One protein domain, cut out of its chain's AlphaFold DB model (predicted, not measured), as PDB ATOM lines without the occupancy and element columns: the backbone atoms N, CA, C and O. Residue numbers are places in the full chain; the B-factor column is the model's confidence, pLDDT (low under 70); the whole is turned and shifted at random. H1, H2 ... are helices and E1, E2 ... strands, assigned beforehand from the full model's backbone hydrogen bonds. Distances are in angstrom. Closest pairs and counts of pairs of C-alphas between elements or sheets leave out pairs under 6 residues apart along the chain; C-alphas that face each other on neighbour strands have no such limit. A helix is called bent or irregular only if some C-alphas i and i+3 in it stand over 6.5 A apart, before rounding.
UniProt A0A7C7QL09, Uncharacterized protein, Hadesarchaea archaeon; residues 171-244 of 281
ATOM      1  N   THR A 171      -8.366  27.989  29.750       93.19
ATOM      2  CA  THR A 171      -9.379  27.698  28.733       93.19
ATOM      3  C   THR A 171      -9.146  26.317  28.136       93.19
ATOM      4  O   THR A 171      -8.021  25.973  27.776       93.19
ATOM      5  N   ILE A 172     -10.213  25.531  28.005       95.19
ATOM      6  CA  ILE A 172     -10.202  24.230  27.340       95.19
ATOM      7  C   ILE A 172     -11.002  24.353  26.048       95.19
ATOM      8  O   ILE A 172     -12.212  24.572  26.074       95.19
ATOM      9  N   PHE A 173     -10.319  24.155  24.926       95.19
ATOM     10  CA  PHE A 173     -10.951  23.957  23.627       95.19
ATOM     11  C   PHE A 173     -11.243  22.469  23.442       95.19
ATOM     12  O   PHE A 173     -10.329  21.644  23.519       95.19
ATOM     13  N   VAL A 174     -12.505  22.120  23.203       95.44
ATOM     14  CA  VAL A 174     -12.945  20.733  23.034       95.44
ATOM     15  C   VAL A 174     -13.698  20.600  21.722       95.44
ATOM     16  O   VAL A 174     -14.689  21.286  21.494       95.44
ATOM     17  N   ASP A 175     -13.245  19.701  20.855       95.25
ATOM     18  CA  ASP A 175     -14.017  19.330  19.671       95.25
ATOM     19  C   ASP A 175     -15.331  18.655  20.095       95.25
ATOM     20  O   ASP A 175     -15.369  17.910  21.074       95.25
ATOM     21  N   LEU A 176     -16.425  18.911  19.389       94.69
ATOM     22  CA  LEU A 176     -17.724  18.341  19.736       94.69
ATOM     23  C   LEU A 176     -17.855  16.922  19.169       94.69
ATOM     24  O   LEU A 176     -17.931  15.935  19.912       94.69
ATOM     25  N   ASP A 177     -17.864  16.827  17.842       94.06
ATOM     26  CA  ASP A 177     -18.146  15.610  17.090       94.06
ATOM     27  C   ASP A 177     -16.952  14.653  17.091       94.06
ATOM     28  O   ASP A 177     -15.853  14.975  16.648       94.06
ATOM     29  N   GLY A 178     -17.165  13.435  17.582       94.56
ATOM     30  CA  GLY A 178     -16.119  12.425  17.718       94.56
ATOM     31  C   GLY A 178     -15.260  12.562  18.971       94.56
ATOM     32  O   GLY A 178     -14.342  11.761  19.143       94.56
ATOM     33  N   THR A 179     -15.550  13.531  19.845       96.75
ATOM     34  CA  THR A 179     -14.798  13.770  21.089       96.75
ATOM     35  C   THR A 179     -15.707  13.821  22.318       96.75
ATOM     36  O   THR A 179     -15.426  13.140  23.301       96.75
ATOM     37  N   LEU A 180     -16.822  14.558  22.268       96.62
ATOM     38  CA  LEU A 180     -17.837  14.579  23.335       96.62
ATOM     39  C   LEU A 180     -19.073  13.762  22.973       96.62
ATOM     40  O   LEU A 180     -19.662  13.091  23.825       96.62
ATOM     41  N   ILE A 181     -19.456  13.824  21.703       95.56
ATOM     42  CA  ILE A 181     -20.572  13.079  21.134       95.56
ATOM     43  C   ILE A 181     -20.061  12.191  20.010       95.56
ATOM     44  O   ILE A 181     -19.022  12.469  19.411       95.56
ATOM     45  N   LYS A 182     -20.780  11.111  19.728       96.12
ATOM     46  CA  LYS A 182     -20.432  10.188  18.655       96.12
ATOM     47  C   LYS A 182     -20.441  10.915  17.313       96.12
ATOM     48  O   LYS A 182     -21.415  11.584  16.974       96.12
ATOM     49  N   HIS A 183     -19.368  10.764  16.546       94.75
ATOM     50  CA  HIS A 183     -19.284  11.311  15.203       94.75
ATOM     51  C   HIS A 183     -20.252  10.578  14.270       94.75
ATOM     52  O   HIS A 183     -20.211   9.350  14.142       94.75
ATOM     53  N   VAL A 184     -21.053  11.338  13.527       91.38
ATOM     54  CA  VAL A 184     -21.873  10.819  12.430       91.38
ATOM     55  C   VAL A 184     -21.495  11.517  11.119       91.38
ATOM     56  O   VAL A 184     -21.232  12.717  11.131       91.38
ATOM     57  N   PRO A 185     -21.426  10.800   9.979       85.75
ATOM     58  CA  PRO A 185     -21.040  11.409   8.701       85.75
ATOM     59  C   PRO A 185     -22.000  12.500   8.221       85.75
ATOM     60  O   PRO A 185     -21.568  13.468   7.606       85.75
ATOM     61  N   VAL A 186     -23.295  12.325   8.499       85.12
ATOM     62  CA  VAL A 186     -24.354  13.281   8.165       85.12
ATOM     63  C   VAL A 186     -25.127  13.569   9.451       85.12
ATOM     64  O   VAL A 186     -25.974  12.761   9.839       85.12
ATOM     65  N   PRO A 187     -24.783  14.653  10.160       80.75
ATOM     66  CA  PRO A 187     -25.462  15.029  11.391       80.75
ATOM     67  C   PRO A 187     -26.907  15.468  11.169       80.75
ATOM     68  O   PRO A 187     -27.212  16.067  10.139       80.75
ATOM     69  N   SER A 188     -27.778  15.206  12.149       77.50
ATOM     70  CA  SER A 188     -29.134  15.765  12.147       77.50
ATOM     71  C   SER A 188     -29.109  17.243  12.533       77.50
ATOM     72  O   SER A 188     -28.361  17.660  13.422       77.50
ATOM     73  N   ASP A 189     -29.998  18.012  11.912       65.88
ATOM     74  CA  ASP A 189     -30.222  19.426  12.213       65.88
ATOM     75  C   ASP A 189     -30.947  19.609  13.559       65.88
ATOM     76  O   ASP A 189     -30.789  20.629  14.232       65.88
ATOM     77  N   THR A 190     -31.708  18.598  13.996       64.75
ATOM     78  CA  THR A 190     -32.468  18.615  15.258       64.75
ATOM     79  C   THR A 190     -31.683  18.047  16.443       64.75
ATOM     80  O   THR A 190     -32.107  18.183  17.591       64.75
ATOM     81  N   GLY A 191     -30.526  17.422  16.193       70.75
ATOM     82  CA  GLY A 191     -29.709  16.777  17.222       70.75
ATOM     83  C   GLY A 191     -30.243  15.420  17.704       70.75
ATOM     84  O   GLY A 191     -29.774  14.892  18.711       70.75
ATOM     85  N   GLU A 192     -31.224  14.827  17.022       79.25
ATOM     86  CA  GLU A 192     -31.756  13.491  17.353       79.25
ATOM     87  C   GLU A 192     -30.701  12.373  17.295       79.25
ATOM     88  O   GLU A 192     -30.806  11.372  18.002       79.25
ATOM     89  N   ASP A 193     -29.658  12.575  16.496       84.25
ATOM     90  CA  ASP A 193     -28.495  11.705  16.322       84.25
ATOM     91  C   ASP A 193     -27.497  11.763  17.493       84.25
ATOM     92  O   ASP A 193     -26.583  10.935  17.570       84.25
ATOM     93  N   ILE A 194     -27.642  12.727  18.406       90.56
ATOM     94  CA  ILE A 194     -26.643  13.001  19.439       90.56
ATOM     95  C   ILE A 194     -26.608  11.883  20.481       90.56
ATOM     96  O   ILE A 194     -27.533  11.685  21.273       90.56
ATOM     97  N   GLN A 195     -25.458  11.212  20.532       94.56
ATOM     98  CA  GLN A 195     -25.108  10.222  21.545       94.56
ATOM     99  C   GLN A 195     -23.848  10.677  22.275       94.56
ATOM    100  O   GLN A 195     -22.792  10.805  21.659       94.56
ATOM    101  N   ILE A 196     -23.939  10.911  23.586       95.38
ATOM    102  CA  ILE A 196     -22.775  11.296  24.395       95.38
ATOM    103  C   ILE A 196     -21.818  10.114  24.533       95.38
ATOM    104  O   ILE A 196     -22.223   8.997  24.857       95.38
ATOM    105  N   LEU A 197     -20.530  10.383  24.337       96.88
ATOM    106  CA  LEU A 197     -19.470   9.412  24.569       96.88
ATOM    107  C   LEU A 197     -19.243   9.224  26.071       96.88
ATOM    108  O   LEU A 197     -19.226  10.186  26.843       96.88
ATOM    109  N   ASN A 198     -19.040   7.973  26.483       94.31
ATOM    110  CA  ASN A 198     -18.950   7.571  27.888       94.31
ATOM    111  C   ASN A 198     -17.942   8.418  28.687       94.31
ATOM    112  O   ASN A 198     -16.762   8.500  28.340       94.31
ATOM    113  N   GLY A 199     -18.402   8.998  29.797       92.62
ATOM    114  CA  GLY A 199     -17.576   9.777  30.715       92.62
ATOM    115  C   GLY A 199     -17.320  11.216  30.277       92.62
ATOM    116  O   GLY A 199     -16.600  11.923  30.976       92.62
ATOM    117  N   SER A 200     -17.847  11.657  29.129       95.88
ATOM    118  CA  SER A 200     -17.604  13.014  28.625       95.88
ATOM    119  C   SER A 200     -18.336  14.067  29.445       95.88
ATOM    120  O   SER A 200     -17.750  15.091  29.786       95.88
ATOM    121  N   ARG A 201     -19.588  13.791  29.831       94.69
ATOM    122  CA  ARG A 201     -20.383  14.689  30.675       94.69
ATOM    123  C   ARG A 201     -19.718  14.915  32.029       94.69
ATOM    124  O   ARG A 201     -19.444  16.052  32.395       94.69
ATOM    125  N   GLU A 202     -19.418  13.831  32.739       95.06
ATOM    126  CA  GLU A 202     -18.822  13.874  34.078       95.06
ATOM    127  C   GLU A 202     -17.468  14.586  34.054       95.06
ATOM    128  O   GLU A 202     -17.082  15.260  35.009       95.06
ATOM    129  N   LYS A 203     -16.740  14.454  32.942       96.56
ATOM    130  CA  LYS A 203     -15.433  15.070  32.779       96.56
ATOM    131  C   LYS A 203     -15.500  16.566  32.489       96.56
ATOM    132  O   LYS A 203     -14.706  17.310  33.058       96.56
ATOM    133  N   LEU A 204     -16.448  17.017  31.668       94.62
ATOM    134  CA  LEU A 204     -16.701  18.451  31.500       94.62
ATOM    135  C   LEU A 204     -17.142  19.087  32.820       94.62
ATOM    136  O   LEU A 204     -16.622  20.137  33.187       94.62
ATOM    137  N   GLU A 205     -18.022  18.426  33.572       91.25
ATOM    138  CA  GLU A 205     -18.447  18.891  34.897       91.25
ATOM    139  C   GLU A 205     -17.255  19.006  35.868       91.25
ATOM    140  O   GLU A 205     -17.112  20.009  36.570       91.25
ATOM    141  N   GLU A 206     -16.345  18.022  35.866       94.19
ATOM    142  CA  GLU A 206     -15.092  18.088  36.625       94.19
ATOM    143  C   GLU A 206     -14.266  19.327  36.249       94.19
ATOM    144  O   GLU A 206     -13.794  20.034  37.143       94.19
ATOM    145  N   PHE A 207     -14.093  19.601  34.952       94.00
ATOM    146  CA  PHE A 207     -13.337  20.758  34.476       94.00
ATOM    147  C   PHE A 207     -13.991  22.082  34.875       94.00
ATOM    148  O   PHE A 207     -13.307  22.952  35.417       94.00
ATOM    149  N   ARG A 208     -15.314  22.217  34.714       89.62
ATOM    150  CA  ARG A 208     -16.049  23.413  35.161       89.62
ATOM    151  C   ARG A 208     -15.871  23.646  36.657       89.62
ATOM    152  O   ARG A 208     -15.503  24.740  37.070       89.62
ATOM    153  N   ARG A 209     -16.035  22.601  37.477       86.94
ATOM    154  CA  ARG A 209     -15.858  22.689  38.939       86.94
ATOM    155  C   ARG A 209     -14.433  23.080  39.344       86.94
ATOM    156  O   ARG A 209     -14.246  23.683  40.397       86.94
ATOM    157  N   LYS A 210     -13.430  22.748  38.526       89.94
ATOM    158  CA  LYS A 210     -12.036  23.179  38.713       89.94
ATOM    159  C   LYS A 210     -11.776  24.629  38.272       89.94
ATOM    160  O   LYS A 210     -10.670  25.111  38.500       89.94
ATOM    161  N   GLY A 211     -12.756  25.314  37.682       87.19
ATOM    162  CA  GLY A 211     -12.648  26.709  37.249       87.19
ATOM    163  C   GLY A 211     -12.078  26.885  35.840       87.19
ATOM    164  O   GLY A 211     -11.442  27.904  35.577       87.19
ATOM    165  N   TYR A 212     -12.252  25.897  34.958       91.69
ATOM    166  CA  TYR A 212     -11.888  26.014  33.544       91.69
ATOM    167  C   TYR A 212     -13.018  26.636  32.717       91.69
ATOM    168  O   TYR A 212     -14.180  26.271  32.894       91.69
ATOM    169  N   TYR A 213     -12.653  27.514  31.781       87.12
ATOM    170  CA  TYR A 213     -13.548  28.047  30.751       87.12
ATOM    171  C   TYR A 213     -13.587  27.086  29.555       87.12
ATOM    172  O   TYR A 213     -12.540  26.726  29.018       87.12
ATOM    173  N   ILE A 214     -14.770  26.637  29.146       91.56
ATOM    174  CA  ILE A 214     -14.954  25.569  28.158       91.56
ATOM    175  C   ILE A 214     -15.496  26.143  26.852       91.56
ATOM    176  O   ILE A 214     -16.619  26.647  26.799       91.56
ATOM    177  N   ILE A 215     -14.712  25.982  25.788       93.06
ATOM    178  CA  ILE A 215     -15.076  26.346  24.419       93.06
ATOM    179  C   ILE A 215     -15.253  25.066  23.609       93.06
ATOM    180  O   ILE A 215     -14.308  24.297  23.427       93.06
ATOM    181  N   LEU A 216     -16.459  24.840  23.101       94.25
ATOM    182  CA  LEU A 216     -16.733  23.778  22.145       94.25
ATOM    183  C   LEU A 216     -16.369  24.234  20.733       94.25
ATOM    184  O   LEU A 216     -16.602  25.380  20.370       94.25
ATOM    185  N   ALA A 217     -15.828  23.339  19.921       93.75
ATOM    186  CA  ALA A 217     -15.508  23.577  18.520       93.75
ATOM    187  C   ALA A 217     -16.182  22.505  17.656       93.75
ATOM    188  O   ALA A 217     -16.173  21.331  18.011       93.75
ATOM    189  N   THR A 218     -16.777  22.881  16.527       92.00
ATOM    190  CA  THR A 218     -17.431  21.934  15.616       92.00
ATOM    191  C   THR A 218     -17.407  22.433  14.174       92.00
ATOM    192  O   THR A 218     -17.366  23.635  13.915       92.00
ATOM    193  N   SER A 219     -17.433  21.495  13.225       90.81
ATOM    194  CA  SER A 219     -17.688  21.782  11.810       90.81
ATOM    195  C   SER A 219     -19.178  21.819  11.471       90.81
ATOM    196  O   SER A 219     -19.536  22.033  10.314       90.81
ATOM    197  N   ARG A 220     -20.064  21.537  12.440       86.31
ATOM    198  CA  ARG A 220     -21.509  21.636  12.227       86.31
ATOM    199  C   ARG A 220     -21.860  23.073  11.824       86.31
ATOM    200  O   ARG A 220     -21.330  24.004  12.440       86.31
ATOM    201  N   PRO A 221     -22.746  23.251  10.827       76.31
ATOM    202  CA  PRO A 221     -23.088  24.578  10.369       76.31
ATOM    203  C   PRO A 221     -23.716  25.416  11.473       76.31
ATOM    204  O   PRO A 221     -24.605  24.940  12.185       76.31
ATOM    205  N   TYR A 222     -23.299  26.670  11.580       70.69
ATOM    206  CA  TYR A 222     -23.755  27.570  12.630       70.69
ATOM    207  C   TYR A 222     -25.287  27.729  12.647       70.69
ATOM    208  O   TYR A 222     -25.917  27.576  13.691       70.69
ATOM    209  N   HIS A 223     -25.927  27.881  11.484       61.97
ATOM    210  CA  HIS A 223     -27.392  27.984  11.367       61.97
ATOM    211  C   HIS A 223     -28.167  26.730  11.830       61.97
ATOM    212  O   HIS A 223     -29.373  26.799  12.051       61.97
ATOM    213  N   LYS A 224     -27.491  25.583  12.001       67.44
ATOM    214  CA  LYS A 224     -28.073  24.313  12.478       67.44
ATOM    215  C   LYS A 224     -27.759  24.029  13.946       67.44
ATOM    216  O   LYS A 224     -28.283  23.074  14.518       67.44
ATOM    217  N   ILE A 225     -26.908  24.836  14.587       71.88
ATOM    218  CA  ILE A 225     -26.369  24.489  15.903       71.88
ATOM    219  C   ILE A 225     -27.428  24.531  17.006       71.88
ATOM    220  O   ILE A 225     -27.334  23.792  17.978       71.88
ATOM    221  N   PHE A 226     -28.487  25.327  16.875       66.62
ATOM    222  CA  PHE A 226     -29.452  25.507  17.960       66.62
ATOM    223  C   PHE A 226     -30.181  24.221  18.385       66.62
ATOM    224  O   PHE A 226     -30.369  24.003  19.584       66.62
ATOM    225  N   GLY A 227     -30.557  23.349  17.439       68.50
ATOM    226  CA  GLY A 227     -31.142  22.039  17.761       68.50
ATOM    227  C   GLY A 227     -30.167  21.174  18.566       68.50
ATOM    228  O   GLY A 227     -30.517  20.602  19.603       68.50
ATOM    229  N   VAL A 228     -28.897  21.198  18.157       73.94
ATOM    230  CA  VAL A 228     -27.779  20.525  18.828       73.94
ATOM    231  C   VAL A 228     -27.570  21.066  20.246       73.94
ATOM    232  O   VAL A 228     -27.480  20.273  21.182       73.94
ATOM    233  N   LEU A 229     -27.546  22.390  20.448       75.94
ATOM    234  CA  LEU A 229     -27.342  23.000  21.771       75.94
ATOM    235  C   LEU A 229     -28.465  22.628  22.749       75.94
ATOM    236  O   LEU A 229     -28.184  22.250  23.888       75.94
ATOM    237  N   ASN A 230     -29.725  22.658  22.298       70.88
ATOM    238  CA  ASN A 230     -30.872  22.239  23.112       70.88
ATOM    239  C   ASN A 230     -30.730  20.781  23.563       70.88
ATOM    240  O   ASN A 230     -30.950  20.451  24.734       70.88
ATOM    241  N   LYS A 231     -30.309  19.903  22.649       77.62
ATOM    242  CA  LYS A 231     -30.091  18.497  22.966       77.62
ATOM    243  C   LYS A 231     -28.919  18.298  23.927       77.62
ATOM    244  O   LYS A 231     -29.098  17.602  24.925       77.62
ATOM    245  N   LEU A 232     -27.763  18.915  23.680       83.69
ATOM    246  CA  LEU A 232     -26.594  18.847  24.569       83.69
ATOM    247  C   LEU A 232     -26.954  19.272  25.996       83.69
ATOM    248  O   LEU A 232     -26.651  18.552  26.952       83.69
ATOM    249  N   LYS A 233     -27.704  20.370  26.129       73.94
ATOM    250  CA  LYS A 233     -28.212  20.838  27.416       73.94
ATOM    251  C   LYS A 233     -29.159  19.835  28.072       73.94
ATOM    252  O   LYS A 233     -28.990  19.534  29.249       73.94
ATOM    253  N   SER A 234     -30.119  19.276  27.327       75.12
ATOM    254  CA  SER A 234     -31.043  18.257  27.861       75.12
ATOM    255  C   SER A 234     -30.315  17.026  28.414       75.12
ATOM    256  O   SER A 234     -30.818  16.336  29.297       75.12
ATOM    257  N   LEU A 235     -29.104  16.772  27.914       81.44
ATOM    258  CA  LEU A 235     -28.248  15.683  28.352       81.44
ATOM    259  C   LEU A 235     -27.256  16.093  29.461       81.44
ATOM    260  O   LEU A 235     -26.494  15.248  29.935       81.44
ATOM    261  N   GLY A 236     -27.290  17.350  29.910       80.38
ATOM    262  CA  GLY A 236     -26.457  17.891  30.985       80.38
ATOM    263  C   GLY A 236     -25.032  18.253  30.565       80.38
ATOM    264  O   GLY A 236     -24.138  18.235  31.405       80.38
ATOM    265  N   ILE A 237     -24.799  18.527  29.279       85.38
ATOM    266  CA  ILE A 237     -23.529  19.074  28.795       85.38
ATOM    267  C   ILE A 237     -23.576  20.596  28.922       85.38
ATOM    268  O   ILE A 237     -24.361  21.257  28.245       85.38
ATOM    269  N   GLU A 238     -22.713  21.136  29.777       82.12
ATOM    270  CA  GLU A 238     -22.548  22.573  29.989       82.12
ATOM    271  C   GLU A 238     -21.186  23.046  29.477       82.12
ATOM    272  O   GLU A 238     -20.174  22.353  29.611       82.12
ATOM    273  N   PHE A 239     -21.162  24.244  28.904       86.19
ATOM    274  CA  PHE A 239     -19.988  24.897  28.329       86.19
ATOM    275  C   PHE A 239     -20.223  26.411  28.307       86.19
ATOM    276  O   PHE A 239     -21.349  26.863  28.516       86.19
ATOM    277  N   ASP A 240     -19.168  27.186  28.064       80.81
ATOM    278  CA  ASP A 240     -19.234  28.649  28.103       80.81
ATOM    279  C   ASP A 240     -19.361  29.260  26.699       80.81
ATOM    280  O   ASP A 240     -20.055  30.259  26.526       80.81
ATOM    281  N   GLN A 241     -18.751  28.639  25.681       80.31
ATOM    282  CA  GLN A 241     -18.831  29.094  24.289       80.31
ATOM    283  C   GLN A 241     -18.841  27.923  23.296       80.31
ATOM    284  O   GLN A 241     -18.346  26.838  23.598       80.31
ATOM    285  N   VAL A 242     -19.376  28.148  22.093       83.75
ATOM    286  CA  VAL A 242     -19.272  27.233  20.948       83.75
ATOM    287  C   VAL A 242     -18.780  27.977  19.702       83.75
ATOM    288  O   VAL A 242     -19.236  29.080  19.411       83.75
ATOM    289  N   LEU A 243     -17.848  27.369  18.971       86.75
ATOM    290  CA  LEU A 243     -17.330  27.795  17.674       86.75
ATOM    291  C   LEU A 243     -17.839  26.817  16.610       86.75
ATOM    292  O   LEU A 243     -17.564  25.618  16.692       86.75
ATOM    293  N   CYS A 244     -18.589  27.327  15.639       83.94
ATOM    294  CA  CYS A 244     -19.191  26.547  14.554       83.94
ATOM    295  C   CYS A 244     -18.485  26.827  13.221       83.94
ATOM    296  O   CYS A 244     -17.534  27.605  13.182       83.94
TER     297      CYS A 244
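AT A GLANCE: This is residues 171 to 244 of the 281 residues of an uncharacterized protein of Hadesarchaea archaeon (UniProt A0A7C7QL09). A small wall of three parallel strands, in the order E1 E2 E3, has H1 running along it over E2, while H2 only grazes it. A long stretch, residues 176 to 199, links E1 to H1. The 74 printed residues, with two named helices and three named strands, run E1 H1 E2 H2 E3, class mixed; the whole is compact, radius of gyration of the C-alphas 11.5 A, spanning 34 by 22 by 19 A.

IN THESE COORDINATES: E1, residues 171 to 175, 13.2 A, begins at C-alpha 171 (-9.379, 27.698, 28.733). H1 is residues 200 to 209, 14.2 A; E2 is 212 to 217, 15.6 A. H2, 222 to 234, 19.3 A, is irregular: C-alphas 223 and 226 are 7.3 A apart. E3, 241 to 243, 6.9 A, ends at C-alpha 243 (-17.330, 27.795, 17.674).

HOW THE PARTS SIT: Within hydrogen-bond range are N 172 and O 213 of E1 and E2, 2.8 A, and N 243 and O 216 of E3 and E2, 2.7 A. E1, H1, E2 and E2, H2, E3 are strand-helix-strand units, two parallel neighbour strands with a helix between, with right-handed crossovers. H1 is on the sheet at a height of 8.2 A; its closest C-alphas to E2 are Arg 208 and Ile 214, 7.4 A. H1 and H2 are apart. Every O i to N i+4 pair is within range in H1, 6 of 9 in H2.

THE WHOLE: The farthest C-alphas, Val 186 and Lys 210, are 34.4 A apart. The printed part has no cut; the link E1 to H1, 24 residues, is long. Residues 189 to 190, 223 to 224 and 226 to 227 have pLDDT under 70.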